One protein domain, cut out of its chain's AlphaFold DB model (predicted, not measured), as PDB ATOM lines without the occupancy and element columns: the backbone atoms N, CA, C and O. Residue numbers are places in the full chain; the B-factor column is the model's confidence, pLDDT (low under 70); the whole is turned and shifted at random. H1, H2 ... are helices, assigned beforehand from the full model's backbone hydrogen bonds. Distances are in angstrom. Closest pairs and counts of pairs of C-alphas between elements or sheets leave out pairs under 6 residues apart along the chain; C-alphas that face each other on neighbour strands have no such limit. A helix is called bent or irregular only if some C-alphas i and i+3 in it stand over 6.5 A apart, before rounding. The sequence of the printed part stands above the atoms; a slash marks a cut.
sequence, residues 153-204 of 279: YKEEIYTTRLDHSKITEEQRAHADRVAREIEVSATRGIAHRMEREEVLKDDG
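This is residues 153 to 204 of the 279 residues of the protein "LsmAD domain-containing protein" of Trypanosoma rangeli SC58 (UniProt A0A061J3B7). A single straight helix, H1, makes an open, drawn-out shape: residues 153 to 163 stick out free as an arm that turns off at a corner before the helix's first end, and a small helical turn, H2, with a trailing end to Gly 204 lies beyond its last end. There is no packed core, and the two helices are apart. The printed part has 52 residues, with two named helices in the order H1, H2 and no named strand; the class is all helix, although named elements hold 21 of the 52 residues. It is extended, with a radius of gyration of the C-alphas of 17.8 A, and flat, spanning 52 by 33 by 13 A.

Residues 153 to 168 hold no named element, and their C-alphas lie 17 to 26 A from the mean of the C-alphas. Residues 153 to 163 stand free, as do residues 165 to 171, of which 169 to 171 belong to H1, residues 169 to 184. Residues 173 to 186, of which 173 to 184 belong to H1, stand free too. A tight link of 5 residues joins H1 to H2, residues 190 to 194. H1 and H2 are apart, with no C-alpha of the one within 8 A of the other. In both helices every backbone O i to N i+4 pair is within hydrogen-bond range.

H1 begins at C-alpha 169, (219.308, 241.496, 259.689), and ends at C-alpha 184, (236.291, 227.191, 261.684), 22.3 A away. It is not bent. H2 ends at C-alpha 194, (252.521, 226.232, 263.102).

The C-alphas of Ser 165 and Gly 204 are the two farthest apart, at 52.9 A. The printed part has no cut. In this predicted model the mean pLDDT of the printed part is 73.2, and it is under 70 at residue 164 and residues 186 to 204.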
ATOM      1  N   TYR A 153     242.671 261.868 270.504       75.19
ATOM      2  CA  TYR A 153     242.536 260.785 269.547       75.19
ATOM      3  C   TYR A 153     241.058 260.447 269.357       75.19
ATOM      4  O   TYR A 153     240.391 259.944 270.258       75.19
ATOM      5  N   LYS A 154     240.546 260.742 268.162       71.56
ATOM      6  CA  LYS A 154     239.253 260.253 267.692       71.56
ATOM      7  C   LYS A 154     239.538 259.216 266.622       71.56
ATOM      8  O   LYS A 154     239.971 259.569 265.529       71.56
ATOM      9  N   GLU A 155     239.275 257.955 266.936       72.31
ATOM     10  CA  GLU A 155     239.461 256.830 266.011       72.31
ATOM     11  C   GLU A 155     238.723 257.044 264.673       72.31
ATOM     12  O   GLU A 155     239.208 256.658 263.616       72.31
ATOM     13  N   GLU A 156     237.621 257.798 264.705       73.38
ATOM     14  CA  GLU A 156     236.822 258.227 263.545       73.38
ATOM     15  C   GLU A 156     237.591 258.995 262.466       73.38
ATOM     16  O   GLU A 156     237.101 259.151 261.351       73.38
ATOM     17  N   ILE A 157     238.753 259.556 262.807       77.44
ATOM     18  CA  ILE A 157     239.585 260.296 261.854       77.44
ATOM     19  C   ILE A 157     240.276 259.323 260.888       77.44
ATOM     20  O   ILE A 157     240.589 259.697 259.759       77.44
ATOM     21  N   TYR A 158     240.477 258.072 261.306       72.00
ATOM     22  CA  TYR A 158     241.198 257.057 260.540       72.00
ATOM     23  C   TYR A 158     240.358 255.813 260.236       72.00
ATOM     24  O   TYR A 158     240.742 255.024 259.374       72.00
ATOM     25  N   THR A 159     239.200 255.646 260.883       82.56
ATOM     26  CA  THR A 159     238.263 254.548 260.625       82.56
ATOM     27  C   THR A 159     236.842 255.061 260.392       82.56
ATOM     28  O   THR A 159     236.416 256.092 260.913       82.56
ATOM     29  N   THR A 160     236.068 254.340 259.582       79.81
ATOM     30  CA  THR A 160     234.648 254.641 259.369       79.81
ATOM     31  C   THR A 160     233.813 254.002 260.473       79.81
ATOM     32  O   THR A 160     233.794 252.775 260.582       79.81
ATOM     33  N   ARG A 161     233.068 254.798 261.255       74.94
ATOM     34  CA  ARG A 161     232.090 254.249 262.207       74.94
ATOM     35  C   ARG A 161     231.026 253.447 261.458       74.94
ATOM     36  O   ARG A 161     230.338 253.977 260.584       74.94
ATOM     37  N   LEU A 162     230.890 252.174 261.817       75.19
ATOM     38  CA  LEU A 162     229.831 251.319 261.301       75.19
ATOM     39  C   LEU A 162     228.511 251.707 261.976       75.19
ATOM     40  O   LEU A 162     228.341 251.572 263.184       75.19
ATOM     41  N   ASP A 163     227.570 252.215 261.187       76.69
ATOM     42  CA  ASP A 163     226.219 252.508 261.654       76.69
ATOM     43  C   ASP A 163     225.394 251.218 261.625       76.69
ATOM     44  O   ASP A 163     224.882 250.807 260.579       76.69
ATOM     45  N   HIS A 164     225.291 250.554 262.777       68.75
ATOM     46  CA  HIS A 164     224.583 249.282 262.917       68.75
ATOM     47  C   HIS A 164     223.122 249.365 262.453       68.75
ATOM     48  O   HIS A 164     222.580 248.355 262.005       68.75
ATOM     49  N   SER A 165     222.489 250.543 262.480       73.94
ATOM     50  CA  SER A 165     221.105 250.724 262.024       73.94
ATOM     51  C   SER A 165     220.942 250.646 260.502       73.94
ATOM     52  O   SER A 165     219.834 250.408 260.026       73.94
ATOM     53  N   LYS A 166     222.021 250.813 259.723       76.25
ATOM     54  CA  LYS A 166     221.999 250.655 258.256       76.25
ATOM     55  C   LYS A 166     222.213 249.209 257.798       76.25
ATOM     56  O   LYS A 166     222.010 248.916 256.624       76.25
ATOM     57  N   ILE A 167     222.629 248.324 258.705       77.38
ATOM     58  CA  ILE A 167     222.913 246.916 258.414       77.38
ATOM     59  C   ILE A 167     221.628 246.114 258.614       77.38
ATOM     60  O   ILE A 167     221.116 246.032 259.735       77.38
ATOM     61  N   THR A 168     221.122 245.511 257.540       82.62
ATOM     62  CA  THR A 168     219.928 244.658 257.594       82.62
ATOM     63  C   THR A 168     220.213 243.358 258.351       82.62
ATOM     64  O   THR A 168     221.352 242.898 258.435       82.62
ATOM     65  N   GLU A 169     219.177 242.738 258.914       81.00
ATOM     66  CA  GLU A 169     219.308 241.496 259.689       81.00
ATOM     67  C   GLU A 169     219.918 240.349 258.859       81.00
ATOM     68  O   GLU A 169     220.762 239.602 259.348       81.00
ATOM     69  N   GLU A 170     219.599 240.288 257.565       83.44
ATOM     70  CA  GLU A 170     220.177 239.327 256.618       83.44
ATOM     71  C   GLU A 170     221.691 239.508 256.435       83.44
ATOM     72  O   GLU A 170     222.433 238.529 256.345       83.44
ATOM     73  N   GLN A 171     222.177 240.755 256.420       83.50
ATOM     74  CA  GLN A 171     223.608 241.054 256.316       83.50
ATOM     75  C   GLN A 171     224.359 240.678 257.593       83.50
ATOM     76  O   GLN A 171     225.487 240.197 257.506       83.50
ATOM     77  N   ARG A 172     223.731 240.840 258.765       84.31
ATOM     78  CA  ARG A 172     224.297 240.388 260.046       84.31
ATOM     79  C   ARG A 172     224.384 238.869 260.092       84.31
ATOM     80  O   ARG A 172     225.456 238.338 260.339       84.31
ATOM     81  N   ALA A 173     223.310 238.171 259.720       87.62
ATOM     82  CA  ALA A 173     223.308 236.711 259.652       87.62
ATOM     83  C   ALA A 173     224.340 236.170 258.643       87.62
ATOM     84  O   ALA A 173     224.986 235.149 258.892       87.62
ATOM     85  N   HIS A 174     224.529 236.858 257.510       88.88
ATOM     86  CA  HIS A 174     225.585 236.524 256.558       88.88
ATOM     87  C   HIS A 174     226.980 236.770 257.145       88.88
ATOM     88  O   HIS A 174     227.843 235.905 257.013       88.88
ATOM     89  N   ALA A 175     227.198 237.908 257.810       88.44
ATOM     90  CA  ALA A 175     228.457 238.220 258.481       88.44
ATOM     91  C   ALA A 175     228.786 237.188 259.567       88.44
ATOM     92  O   ALA A 175     229.893 236.668 259.569       88.44
ATOM     93  N   ASP A 176     227.816 236.791 260.392       88.06
ATOM     94  CA  ASP A 176     227.992 235.771 261.433       88.06
ATOM     95  C   ASP A 176     228.264 234.382 260.846       88.06
ATOM     96  O   ASP A 176     228.970 233.562 261.438       88.06
ATOM     97  N   ARG A 177     227.691 234.072 259.676       91.31
ATOM     98  CA  ARG A 177     228.004 232.835 258.948       91.31
ATOM     99  C   ARG A 177     229.436 232.860 258.424       91.31
ATOM    100  O   ARG A 177     230.140 231.874 258.598       91.31
ATOM    101  N   VAL A 178     229.851 233.966 257.809       89.06
ATOM    102  CA  VAL A 178     231.205 234.139 257.265       89.06
ATOM    103  C   VAL A 178     232.245 234.184 258.382       89.06
ATOM    104  O   VAL A 178     233.287 233.557 258.248       89.06
ATOM    105  N   ALA A 179     231.960 234.847 259.502       88.38
ATOM    106  CA  ALA A 179     232.837 234.881 260.669       88.38
ATOM    107  C   ALA A 179     233.080 233.467 261.205       88.38
ATOM    108  O   ALA A 179     234.226 233.039 261.293       88.38
ATOM    109  N   ARG A 180     232.008 232.691 261.429       88.06
ATOM    110  CA  ARG A 180     232.130 231.282 261.833       88.06
ATOM    111  C   ARG A 180     232.847 230.435 260.789       88.06
ATOM    112  O   ARG A 180     233.610 229.554 261.157       88.06
ATOM    113  N   GLU A 181     232.615 230.670 259.501       88.38
ATOM    114  CA  GLU A 181     233.334 229.963 258.438       88.38
ATOM    115  C   GLU A 181     234.832 230.277 258.474       88.38
ATOM    116  O   GLU A 181     235.624 229.355 258.347       88.38
ATOM    117  N   ILE A 182     235.234 231.526 258.712       84.12
ATOM    118  CA  ILE A 182     236.644 231.928 258.815       84.12
ATOM    119  C   ILE A 182     237.288 231.364 260.088       84.12
ATOM    120  O   ILE A 182     238.402 230.846 260.024       84.12
ATOM    121  N   GLU A 183     236.590 231.420 261.222       79.19
ATOM    122  CA  GLU A 183     237.061 230.880 262.504       79.19
ATOM    123  C   GLU A 183     237.210 229.356 262.474       79.19
ATOM    124  O   GLU A 183     238.171 228.822 263.021       79.19
ATOM    125  N   VAL A 184     236.282 228.657 261.810       78.44
ATOM    126  CA  VAL A 184     236.291 227.191 261.684       78.44
ATOM    127  C   VAL A 184     237.134 226.721 260.494       78.44
ATOM    128  O   VAL A 184     237.562 225.565 260.468       78.44
ATOM    129  N   SER A 185     237.387 227.572 259.493       72.38
ATOM    130  CA  SER A 185     238.186 227.183 258.329       72.38
ATOM    131  C   SER A 185     239.600 226.808 258.762       72.38
ATOM    132  O   SER A 185     240.369 227.632 259.256       72.38
ATOM    133  N   ALA A 186     239.938 225.535 258.558       63.66
ATOM    134  CA  ALA A 186     241.278 225.028 258.797       63.66
ATOM    135  C   ALA A 186     242.287 225.800 257.933       63.66
ATOM    136  O   ALA A 186     242.056 226.056 256.745       63.66
ATOM    137  N   THR A 187     243.421 226.160 258.530       64.62
ATOM    138  CA  THR A 187     244.463 226.952 257.880       64.62
ATOM    139  C   THR A 187     245.006 226.239 256.641       64.62
ATOM    140  O   THR A 187     245.305 225.039 256.633       64.62
ATOM    141  N   ARG A 188     245.122 226.995 255.543       62.22
ATOM    142  CA  ARG A 188     245.696 226.511 254.285       62.22
ATOM    143  C   ARG A 188     247.219 226.496 254.400       62.22
ATOM    144  O   ARG A 188     247.862 227.512 254.174       62.22
ATOM    145  N   GLY A 189     247.778 225.332 254.714       65.75
ATOM    146  CA  GLY A 189     249.222 225.085 254.695       65.75
ATOM    147  C   GLY A 189     249.819 224.842 256.078       65.75
ATOM    148  O   GLY A 189     249.282 225.278 257.094       65.75
ATOM    149  N   ILE A 190     250.935 224.111 256.099       64.50
ATOM    150  CA  ILE A 190     251.614 223.688 257.333       64.50
ATOM    151  C   ILE A 190     252.177 224.897 258.102       64.50
ATOM    152  O   ILE A 190     252.036 224.952 259.318       64.50
ATOM    153  N   ALA A 191     252.683 225.917 257.398       62.19
ATOM    154  CA  ALA A 191     253.221 227.138 258.009       62.19
ATOM    155  C   ALA A 191     252.175 227.913 258.837       62.19
ATOM    156  O   ALA A 191     252.407 228.221 260.001       62.19
ATOM    157  N   HIS A 192     250.977 228.139 258.289       65.50
ATOM    158  CA  HIS A 192     249.900 228.818 259.019       65.50
ATOM    159  C   HIS A 192     249.316 227.993 260.175       65.50
ATOM    160  O   HIS A 192     248.644 228.541 261.049       65.50
ATOM    161  N   ARG A 193     249.525 226.673 260.172       66.31
ATOM    162  CA  ARG A 193     249.156 225.803 261.292       66.31
ATOM    163  C   ARG A 193     250.156 225.931 262.443       66.31
ATOM    164  O   ARG A 193     249.733 226.033 263.589       66.31
ATOM    165  N   MET A 194     251.451 226.006 262.123       61.56
ATOM    166  CA  MET A 194     252.521 226.232 263.102       61.56
ATOM    167  C   MET A 194     252.403 227.599 263.792       61.56
ATOM    168  O   MET A 194     252.487 227.662 265.011       61.56
ATOM    169  N   GLU A 195     252.126 228.678 263.049       63.88
ATOM    170  CA  GLU A 195     251.955 230.035 263.613       63.88
ATOM    171  C   GLU A 195     250.776 230.165 264.592       63.88
ATOM    172  O   GLU A 195     250.737 231.094 265.394       63.88
ATOM    173  N   ARG A 196     249.791 229.262 264.515       64.31
ATOM    174  CA  ARG A 196     248.604 229.254 265.384       64.31
ATOM    175  C   ARG A 196     248.704 228.276 266.555       64.31
ATOM    176  O   ARG A 196     247.698 228.068 267.228       64.31
ATOM    177  N   GLU A 197     249.873 227.669 266.768       57.25
ATOM    178  CA  GLU A 197     250.120 226.669 267.821       57.25
ATOM    179  C   GLU A 197     249.132 225.484 267.787       57.25
ATOM    180  O   GLU A 197     248.917 224.786 268.781       57.25
ATOM    181  N   GLU A 198     248.518 225.219 266.626       61.03
ATOM    182  CA  GLU A 198     247.672 224.045 266.446       61.03
ATOM    183  C   GLU A 198     248.600 222.831 266.347       61.03
ATOM    184  O   GLU A 198     249.162 222.549 265.289       61.03
ATOM    185  N   VAL A 199     248.793 222.165 267.490       51.25
ATOM    186  CA  VAL A 199     249.685 221.018 267.708       51.25
ATOM    187  C   VAL A 199     249.706 220.092 266.491       51.25
ATOM    188  O   VAL A 199     248.792 219.287 266.266       51.25
ATOM    189  N   LEU A 200     250.794 220.162 265.727       56.00
ATOM    190  CA  LEU A 200     251.188 219.102 264.819       56.00
ATOM    191  C   LEU A 200     251.584 217.925 265.708       56.00
ATOM    192  O   LEU A 200     252.707 217.795 266.176       56.00
ATOM    193  N   LYS A 201     250.616 217.056 265.997       56.19
ATOM    194  CA  LYS A 201     250.757 215.910 266.909       56.19
ATOM    195  C   LYS A 201     251.778 214.852 266.437       56.19
ATOM    196  O   LYS A 201     251.822 213.768 267.006       56.19
ATOM    197  N   ASP A 202     252.556 215.159 265.399       53.00
ATOM    198  CA  ASP A 202     253.488 214.280 264.697       53.00
ATOM    199  C   ASP A 202     254.726 215.050 264.167       53.00
ATOM    200  O   ASP A 202     255.254 214.747 263.101       53.00
ATOM    201  N   ASP A 203     255.211 216.064 264.903       53.69
ATOM    202  CA  ASP A 203     256.448 216.811 264.573       53.69
ATOM    203  C   ASP A 203     257.718 215.928 264.534       53.69
ATOM    204  O   ASP A 203     258.773 216.356 264.074       53.69
ATOM    205  N   GLY A 204     257.635 214.670 264.982       57.47
ATOM    206  CA  GLY A 204     258.757 213.726 265.000       57.47
ATOM    207  C   GLY A 204     259.098 213.075 263.653       57.47
ATOM    208  O   GLY A 204     260.035 212.279 263.605       57.47
TER     209      GLY A 204